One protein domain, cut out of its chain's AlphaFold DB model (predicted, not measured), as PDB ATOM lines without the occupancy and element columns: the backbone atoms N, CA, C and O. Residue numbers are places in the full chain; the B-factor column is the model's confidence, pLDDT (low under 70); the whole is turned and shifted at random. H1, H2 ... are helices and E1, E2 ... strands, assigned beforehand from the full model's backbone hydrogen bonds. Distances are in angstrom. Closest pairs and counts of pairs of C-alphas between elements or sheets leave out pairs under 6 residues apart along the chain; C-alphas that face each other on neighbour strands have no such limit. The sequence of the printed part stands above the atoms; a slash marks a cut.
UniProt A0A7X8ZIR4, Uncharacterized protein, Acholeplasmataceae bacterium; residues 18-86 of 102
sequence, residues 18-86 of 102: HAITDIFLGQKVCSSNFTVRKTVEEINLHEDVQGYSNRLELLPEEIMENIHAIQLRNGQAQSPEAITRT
ATOM      1  N   HIS A  18     126.789 154.487  80.184       95.50
ATOM      2  CA  HIS A  18     126.291 155.833  80.461       95.50
ATOM      3  C   HIS A  18     124.762 155.874  80.539       95.50
ATOM      4  O   HIS A  18     124.210 156.520  81.423       95.50
ATOM      5  N   ALA A  19     124.055 155.145  79.672       95.19
ATOM      6  CA  ALA A  19     122.597 155.083  79.702       95.19
ATOM      7  C   ALA A  19     122.027 154.500  81.010       95.19
ATOM      8  O   ALA A  19     120.910 154.865  81.369       95.19
ATOM      9  N   ILE A  20     122.759 153.641  81.735       95.12
ATOM     10  CA  ILE A  20     122.362 153.206  83.086       95.12
ATOM     11  C   ILE A  20     122.881 154.146  84.159       95.12
ATOM     12  O   ILE A  20     122.121 154.533  85.044       95.12
ATOM     13  N   THR A  21     124.165 154.497  84.129       95.62
ATOM     14  CA  THR A  21     124.761 155.281  85.219       95.62
ATOM     15  C   THR A  21     124.118 156.656  85.342       95.62
ATOM     16  O   THR A  21     123.906 157.131  86.457       95.62
ATOM     17  N   ASP A  22     123.745 157.263  84.214       97.50
ATOM     18  CA  ASP A  22     123.135 158.591  84.179       97.50
ATOM     19  C   ASP A  22     121.728 158.603  84.800       97.50
ATOM     20  O   ASP A  22     121.265 159.665  85.207       97.50
ATOM     21  N   ILE A  23     121.051 157.450  84.941       96.69
ATOM     22  CA  ILE A  23     119.753 157.365  85.641       96.69
ATOM     23  C   ILE A  23     119.900 157.873  87.080       96.69
ATOM     24  O   ILE A  23     118.993 158.508  87.616       96.69
ATOM     25  N   PHE A  24     121.065 157.640  87.688       95.69
ATOM     26  CA  PHE A  24     121.373 157.993  89.071       95.69
ATOM     27  C   PHE A  24     122.209 159.273  89.190       95.69
ATOM     28  O   PHE A  24     122.868 159.501  90.209       95.69
ATOM     29  N   LEU A  25     122.214 160.120  88.160       95.69
ATOM     30  CA  LEU A  25     122.904 161.402  88.204       95.69
ATOM     31  C   LEU A  25     122.340 162.273  89.342       95.69
ATOM     32  O   LEU A  25     121.131 162.384  89.516       95.69
ATOM     33  N   GLY A  26     123.233 162.858  90.144       93.00
ATOM     34  CA  GLY A  26     122.877 163.600  91.362       93.00
ATOM     35  C   GLY A  26     122.893 162.764  92.648       93.00
ATOM     36  O   GLY A  26     122.902 163.339  93.738       93.00
ATOM     37  N   GLN A  27     122.980 161.429  92.556       92.12
ATOM     38  CA  GLN A  27     123.118 160.564  93.729       92.12
ATOM     39  C   GLN A  27     124.416 160.885  94.477       92.12
ATOM     40  O   GLN A  27     125.521 160.805  93.934       92.12
ATOM     41  N   LYS A  28     124.291 161.215  95.764       85.44
ATOM     42  CA  LYS A  28     125.451 161.423  96.632       85.44
ATOM     43  C   LYS A  28     126.101 160.088  96.972       85.44
ATOM     44  O   LYS A  28     125.428 159.065  97.126       85.44
ATOM     45  N   VAL A  29     127.422 160.113  97.140       76.44
ATOM     46  CA  VAL A  29     128.163 158.975  97.690       76.44
ATOM     47  C   VAL A  29     127.795 158.855  99.167       76.44
ATOM     48  O   VAL A  29     128.297 159.604 100.002       76.44
ATOM     49  N   CYS A  30     126.887 157.935  99.483       61.66
ATOM     50  CA  CYS A  30     126.399 157.740 100.842       61.66
ATOM     51  C   CYS A  30     126.983 156.464 101.444       61.66
ATOM     52  O   CYS A  30     126.547 155.360 101.136       61.66
ATOM     53  N   SER A  31     127.942 156.613 102.358       59.03
ATOM     54  CA  SER A  31     128.369 155.537 103.252       59.03
ATOM     55  C   SER A  31     127.479 155.546 104.497       59.03
ATOM     56  O   SER A  31     127.724 156.286 105.451       59.03
ATOM     57  N   SER A  32     126.403 154.759 104.488       56.72
ATOM     58  CA  SER A  32     125.586 154.565 105.689       56.72
ATOM     59  C   SER A  32     126.260 153.520 106.571       56.72
ATOM     60  O   SER A  32     126.118 152.326 106.320       56.72
ATOM     61  N   ASN A  33     126.969 153.967 107.606       60.19
ATOM     62  CA  ASN A  33     127.499 153.077 108.635       60.19
ATOM     63  C   ASN A  33     126.324 152.534 109.451       60.19
ATOM     64  O   ASN A  33     125.565 153.315 110.028       60.19
ATOM     65  N   PHE A  34     126.158 151.216 109.495       62.12
ATOM     66  CA  PHE A  34     125.207 150.586 110.408       62.12
ATOM     67  C   PHE A  34     125.912 149.572 111.305       62.12
ATOM     68  O   PHE A  34     126.868 148.911 110.898       62.12
ATOM     69  N   THR A  35     125.429 149.466 112.542       58.09
ATOM     70  CA  THR A  35     125.915 148.494 113.520       58.09
ATOM     71  C   THR A  35     124.954 147.316 113.550       58.09
ATOM     72  O   THR A  35     123.768 147.486 113.846       58.09
ATOM     73  N   VAL A  36     125.455 146.117 113.262       61.88
ATOM     74  CA  VAL A  36     124.689 144.882 113.450       61.88
ATOM     75  C   VAL A  36     124.606 144.607 114.952       61.88
ATOM     76  O   VAL A  36     125.620 144.358 115.598       61.88
ATOM     77  N   ARG A  37     123.403 144.672 115.533       53.97
ATOM     78  CA  ARG A  37     123.178 144.231 116.918       53.97
ATOM     79  C   ARG A  37     122.937 142.725 116.924       53.97
ATOM     80  O   ARG A  37     122.081 142.237 116.195       53.97
ATOM     81  N   LYS A  38     123.690 142.006 117.754       54.19
ATOM     82  CA  LYS A  38     123.621 140.549 117.898       54.19
ATOM     83  C   LYS A  38     122.254 140.123 118.454       54.19
ATOM     84  O   LYS A  38     121.906 140.500 119.572       54.19
ATOM     85  N   THR A  39     121.502 139.314 117.708       53.41
ATOM     86  CA  THR A  39     120.442 138.476 118.291       53.41
ATOM     87  C   THR A  39     121.122 137.238 118.878       53.41
ATOM     88  O   THR A  39     122.082 136.728 118.306       53.41
ATOM     89  N   VAL A  40     120.679 136.805 120.056       55.09
ATOM     90  CA  VAL A  40     121.416 135.991 121.048       55.09
ATOM     91  C   VAL A  40     121.958 134.630 120.538       55.09
ATOM     92  O   VAL A  40     122.759 134.007 121.228       55.09
ATOM     93  N   GLU A  41     121.619 134.183 119.326       56.47
ATOM     94  CA  GLU A  41     121.936 132.838 118.814       56.47
ATOM     95  C   GLU A  41     123.154 132.736 117.870       56.47
ATOM     96  O   GLU A  41     123.665 131.636 117.668       56.47
ATOM     97  N   GLU A  42     123.703 133.834 117.339       54.12
ATOM     98  CA  GLU A  42     124.848 133.756 116.408       54.12
ATOM     99  C   GLU A  42     126.198 133.910 117.128       54.12
ATOM    100  O   GLU A  42     126.830 134.969 117.190       54.12
ATOM    101  N   ILE A  43     126.650 132.806 117.718       55.06
ATOM    102  CA  ILE A  43     127.979 132.643 118.313       55.06
ATOM    103  C   ILE A  43     128.992 132.490 117.166       55.06
ATOM    104  O   ILE A  43     129.211 131.365 116.739       55.06
ATOM    105  N   ASN A  44     129.520 133.598 116.612       55.50
ATOM    106  CA  ASN A  44     130.851 133.723 115.954       55.50
ATOM    107  C   ASN A  44     131.059 135.022 115.133       55.50
ATOM    108  O   ASN A  44     132.079 135.156 114.461       55.50
ATOM    109  N   LEU A  45     130.157 136.009 115.175       53.97
ATOM    110  CA  LEU A  45     130.459 137.346 114.639       53.97
ATOM    111  C   LEU A  45     131.254 138.155 115.677       53.97
ATOM    112  O   LEU A  45     130.793 138.335 116.805       53.97
ATOM    113  N   HIS A  46     132.455 138.603 115.294       52.97
ATOM    114  CA  HIS A  46     133.271 139.534 116.077       52.97
ATOM    115  C   HIS A  46     132.465 140.806 116.389       52.97
ATOM    116  O   HIS A  46     131.753 141.319 115.525       52.97
ATOM    117  N   GLU A  47     132.551 141.282 117.633       53.00
ATOM    118  CA  GLU A  47     131.923 142.532 118.071       53.00
ATOM    119  C   GLU A  47     132.426 143.696 117.193       53.00
ATOM    120  O   GLU A  47     133.614 143.778 116.886       53.00
ATOM    121  N   ASP A  48     131.501 144.558 116.760       53.94
ATOM    122  CA  ASP A  48     131.750 145.808 116.024       53.94
ATOM    123  C   ASP A  48     132.158 145.719 114.536       53.94
ATOM    124  O   ASP A  48     133.022 146.457 114.059       53.94
ATOM    125  N   VAL A  49     131.474 144.896 113.733       59.66
ATOM    126  CA  VAL A  49     131.586 144.991 112.262       59.66
ATOM    127  C   VAL A  49     130.738 146.160 111.739       59.66
ATOM    128  O   VAL A  49     129.507 146.100 111.723       59.66
ATOM    129  N   GLN A  50     131.401 147.229 111.290       62.97
ATOM    130  CA  GLN A  50     130.768 148.339 110.573       62.97
ATOM    131  C   GLN A  50     130.306 147.859 109.190       62.97
ATOM    132  O   GLN A  50     131.120 147.527 108.328       62.97
ATOM    133  N   GLY A  51     128.989 147.814 108.983       66.44
ATOM    134  CA  GLY A  51     128.396 147.460 107.698       66.44
ATOM    135  C   GLY A  51     128.262 148.672 106.777       66.44
ATOM    136  O   GLY A  51     127.916 149.764 107.231       66.44
ATOM    137  N   TYR A  52     128.491 148.462 105.478       70.94
ATOM    138  CA  TYR A  52     128.175 149.417 104.414       70.94
ATOM    139  C   TYR A  52     126.916 148.944 103.687       70.94
ATOM    140  O   TYR A  52     126.819 147.776 103.313       70.94
ATOM    141  N   SER A  53     125.947 149.840 103.503       70.75
ATOM    142  CA  SER A  53     124.714 149.559 102.760       70.75
ATOM    143  C   SER A  53     124.563 150.516 101.584       70.75
ATOM    144  O   SER A  53     124.936 151.687 101.687       70.75
ATOM    145  N   ASN A  54     123.974 150.024 100.494       81.56
ATOM    146  CA  ASN A  54     123.583 150.858  99.367       81.56
ATOM    147  C   ASN A  54     122.359 151.692  99.757       81.56
ATOM    148  O   ASN A  54     121.372 151.167 100.275       81.56
ATOM    149  N   ARG A  55     122.413 152.996  99.488       84.38
ATOM    150  CA  ARG A  55     121.309 153.926  99.729       84.38
ATOM    151  C   ARG A  55     121.047 154.725  98.461       84.38
ATOM    152  O   ARG A  55     121.961 155.365  97.954       84.38
ATOM    153  N   LEU A  56     119.803 154.698  97.996       89.00
ATOM    154  CA  LEU A  56     119.294 155.609  96.977       89.00
ATOM    155  C   LEU A  56     118.636 156.794  97.696       89.00
ATOM    156  O   LEU A  56     117.753 156.586  98.526       89.00
ATOM    157  N   GLU A  57     119.109 158.007  97.430       91.19
ATOM    158  CA  GLU A  57     118.588 159.249  98.024       91.19
ATOM    159  C   GLU A  57     117.837 160.124  97.025       91.19
ATOM    160  O   GLU A  57     117.112 161.021  97.446       91.19
ATOM    161  N   LEU A  58     118.003 159.857  95.727       93.31
ATOM    162  CA  LEU A  58     117.285 160.565  94.678       93.31
ATOM    163  C   LEU A  58     115.774 160.390  94.826       93.31
ATOM    164  O   LEU A  58     115.271 159.286  95.069       93.31
ATOM    165  N   LEU A  59     115.059 161.494  94.641       93.81
ATOM    166  CA  LEU A  59     113.612 161.499  94.572       93.81
ATOM    167  C   LEU A  59     113.147 160.782  93.293       93.81
ATOM    168  O   LEU A  59     113.842 160.810  92.272       93.81
ATOM    169  N   PRO A  60     111.960 160.152  93.306       93.44
ATOM    170  CA  PRO A  60     111.394 159.534  92.108       93.44
ATOM    171  C   PRO A  60     111.320 160.489  90.910       93.44
ATOM    172  O   PRO A  60     111.515 160.063  89.773       93.44
ATOM    173  N   GLU A  61     111.067 161.772  91.164       94.12
ATOM    174  CA  GLU A  61     111.006 162.822  90.152       94.12
ATOM    175  C   GLU A  61     112.385 163.093  89.528       94.12
ATOM    176  O   GLU A  61     112.484 163.184  88.308       94.12
ATOM    177  N   GLU A  62     113.460 163.112  90.327       95.75
ATOM    178  CA  GLU A  62     114.839 163.286  89.836       95.75
ATOM    179  C   GLU A  62     115.265 162.102  88.951       95.75
ATOM    180  O   GLU A  62     115.835 162.281  87.875       95.75
ATOM    181  N   ILE A  63     114.921 160.876  89.360       96.31
ATOM    182  CA  ILE A  63     115.152 159.673  88.546       96.31
ATOM    183  C   ILE A  63     114.378 159.750  87.223       96.31
ATOM    184  O   ILE A  63     114.907 159.396  86.168       96.31
ATOM    185  N   MET A  64     113.130 160.220  87.260       96.25
ATOM    186  CA  MET A  64     112.308 160.369  86.061       96.25
ATOM    187  C   MET A  64     112.899 161.395  85.090       96.25
ATOM    188  O   MET A  64     112.990 161.102  83.896       96.25
ATOM    189  N   GLU A  65     113.340 162.551  85.587       96.94
ATOM    190  CA  GLU A  65     114.007 163.581  84.784       96.94
ATOM    191  C   GLU A  65     115.267 163.033  84.105       96.94
ATOM    192  O   GLU A  65     115.442 163.200  82.892       96.94
ATOM    193  N   ASN A  66     116.097 162.295  84.849       97.62
ATOM    194  CA  ASN A  66     117.293 161.651  84.311       97.62
ATOM    195  C   ASN A  66     116.953 160.654  83.190       97.62
ATOM    196  O   ASN A  66     117.545 160.697  82.110       97.62
ATOM    197  N   ILE A  67     115.959 159.786  83.399       97.19
ATOM    198  CA  ILE A  67     115.522 158.798  82.398       97.19
ATOM    199  C   ILE A  67     115.010 159.486  81.138       97.19
ATOM    200  O   ILE A  67     115.379 159.106  80.026       97.19
ATOM    201  N   HIS A  68     114.189 160.519  81.294       97.00
ATOM    202  CA  HIS A  68     113.650 161.291  80.181       97.00
ATOM    203  C   HIS A  68     114.745 162.006  79.387       97.00
ATOM    204  O   HIS A  68     114.669 162.044  78.156       97.00
ATOM    205  N   ALA A  69     115.781 162.517  80.057       97.81
ATOM    206  CA  ALA A  69     116.946 163.108  79.407       97.81
ATOM    207  C   ALA A  69     117.751 162.065  78.610       97.81
ATOM    208  O   ALA A  69     118.118 162.315  77.459       97.81
ATOM    209  N   ILE A  70     117.972 160.874  79.178       97.38
ATOM    210  CA  ILE A  70     118.663 159.754  78.515       97.38
ATOM    211  C   ILE A  70     117.873 159.273  77.295       97.38
ATOM    212  O   ILE A  70     118.449 159.070  76.226       97.38
ATOM    213  N   GLN A  71     116.553 159.121  77.425       97.12
ATOM    214  CA  GLN A  71     115.673 158.717  76.328       97.12
ATOM    215  C   GLN A  71     115.733 159.723  75.182       97.12
ATOM    216  O   GLN A  71     115.990 159.327  74.046       97.12
ATOM    217  N   LEU A  72     115.600 161.018  75.479       97.25
ATOM    218  CA  LEU A  72     115.655 162.070  74.468       97.25
ATOM    219  C   LEU A  72     117.018 162.116  73.759       97.25
ATOM    220  O   LEU A  72     117.062 162.172  72.530       97.25
ATOM    221  N   ARG A  73     118.125 162.034  74.512       96.19
ATOM    222  CA  ARG A  73     119.493 161.986  73.960       96.19
ATOM    223  C   ARG A  73     119.689 160.804  73.006       96.19
ATOM    224  O   ARG A  73     120.381 160.946  72.004       96.19
ATOM    225  N   ASN A  74     119.060 159.667  73.303       94.69
ATOM    226  CA  ASN A  74     119.132 158.437  72.509       94.69
ATOM    227  C   ASN A  74     118.000 158.308  71.465       94.69
ATOM    228  O   ASN A  74     117.802 157.230  70.898       94.69
ATOM    229  N   GLY A  75     117.226 159.374  71.226       95.62
ATOM    230  CA  GLY A  75     116.145 159.395  70.234       95.62
ATOM    231  C   GLY A  75     114.950 158.494  70.566       95.62
ATOM    232  O   GLY A  75     114.201 158.115  69.668       95.62
ATOM    233  N   GLN A  76     114.776 158.125  71.835       95.44
ATOM    234  CA  GLN A  76     113.664 157.313  72.323       95.44
ATOM    235  C   GLN A  76     112.509 158.193  72.804       95.44
ATOM    236  O   GLN A  76     112.709 159.274  73.362       95.44
ATOM    237  N   ALA A  77     111.282 157.700  72.630       96.44
ATOM    238  CA  ALA A  77     110.112 158.328  73.227       96.44
ATOM    239  C   ALA A  77     110.179 158.231  74.758       96.44
ATOM    240  O   ALA A  77     110.587 157.206  75.308       96.44
ATOM    241  N   GLN A  78     109.748 159.292  75.436       96.38
ATOM    242  CA  GLN A  78     109.725 159.323  76.892       96.38
ATOM    243  C   GLN A  78     108.721 158.308  77.439       96.38
ATOM    244  O   GLN A  78     107.565 158.256  77.009       96.38
ATOM    245  N   SER A  79     109.161 157.490  78.393       94.50
ATOM    246  CA  SER A  79     108.281 156.512  79.030       94.50
ATOM    247  C   SER A  79     107.237 157.200  79.917       94.50
ATOM    248  O   SER A  79     107.563 158.180  80.597       94.50
ATOM    249  N   PRO A  80     105.999 156.667  79.979       94.62
ATOM    250  CA  PRO A  80     105.004 157.117  80.941       94.62
ATOM    251  C   PRO A  80     105.516 156.979  82.372       94.62
ATOM    252  O   PRO A  80     106.107 155.960  82.734       94.62
ATOM    253  N   GLU A  81     105.192 157.958  83.211       90.94
ATOM    254  CA  GLU A  81     105.612 158.002  84.614       90.94
ATOM    255  C   GLU A  81     105.261 156.720  85.388       90.94
ATOM    256  O   GLU A  81     106.067 156.216  86.167       90.94
ATOM    257  N   ALA A  82     104.087 156.136  85.123       89.00
ATOM    258  CA  ALA A  82     103.647 154.895  85.761       89.00
ATOM    259  C   ALA A  82     104.613 153.717  85.533       89.00
ATOM    260  O   ALA A  82     104.770 152.881  86.419       89.00
ATOM    261  N   ILE A  83     105.270 153.655  84.369       89.12
ATOM    262  CA  ILE A  83     106.258 152.616  84.047       89.12
ATOM    263  C   ILE A  83     107.600 152.964  84.693       89.12
ATOM    264  O   ILE A  83     108.215 152.111  85.332       89.12
ATOM    265  N   THR A  84     108.021 154.225  84.590       85.50
ATOM    266  CA  THR A  84     109.285 154.722  85.150       85.50
ATOM    267  C   THR A  84     109.377 154.513  86.663       85.50
ATOM    268  O   THR A  84     110.408 154.078  87.170       85.50
ATOM    269  N   ARG A  85     108.266 154.705  87.385       89.50
ATOM    270  CA  ARG A  85     108.178 154.483  88.839       89.50
ATOM    271  C   ARG A  85     108.408 153.031  89.269       89.50
ATOM    272  O   ARG A  85     108.648 152.790  90.448       89.50
ATOM    273  N   THR A  86     108.351 152.062  88.351       92.31
ATOM    274  CA  THR A  86     108.642 150.654  88.674       92.31
ATOM    275  C   THR A  86     110.133 150.368  88.852       92.31
ATOM    276  O   THR A  86     110.467 149.293  89.339       92.31
TER     277      THR A  86
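What this domain is: This is residues 18 to 86 of the 102 residues of an uncharacterized protein of Acholeplasmataceae bacterium (UniProt A0A7X8ZIR4). A long two-stranded hairpin, E1 and E2, makes an arm that reaches away from a small helical head, where H1 and H2 lie side by side and the short H3 follows. The loop between the strands forms the far end of the arm, and its residues 39 to 44 stick out free. The printed part has 69 residues, with three named helices and two named strands in the order H1, E1, E2, H2, H3; the sheet E1 - E2 is antiparallel. The class is mixed, helices and strands, with 33 residues, under half, in named elements. The whole is extended, with a radius of gyration of the C-alphas of 18.6 A, and a rod in outline, spanning 56 by 22 by 17 A.

Where its parts are: Strand E1 is residues 32 to 35, 9.9 A long, and E2 is residues 50 to 53, 10.0 A. Helix H2, residues 60 to 73, runs 20.0 A from C-alpha 60 at (111.394, 159.534, 92.108). H1, residues 18 to 24, runs 10.1 A from C-alpha 18 at (126.291, 155.833, 80.461). H3, residues 81 to 84, spans 5.0 A and ends at C-alpha 84 at (109.285, 154.722, 85.150).

How they stand to each other: E1 and E2 form an antiparallel hairpin, their directions at 135 degrees; N 34 and O 51 are within hydrogen-bond range at 3.2 A. E1 is apart from H2. H1 and H2 touch, closest at the C-alphas of Ile 23 and Asn 66, 5.1 A, opposite ways at a shallow tilt of 20 degrees. With residues 64 to 67 alone, H2 only just touches H3, with 3 pairs of C-alphas within 8 A, the closest those of Met 64 and Thr 84, 6.5 A. Every O i to N i+4 pair is within range in H2; H1 has 1 of 3, beside 3 of 4 O i to N i+3 pairs, and H3 is too short for an O i to N i+4 pair.

The domain as a whole: The C-alphas farthest apart, of Ile 43 and Gly 75, are 56.3 A apart. The printed part has no cut, and the link E1 to E2, 14 residues, is long. Residues 30 to 51 have pLDDT under 70.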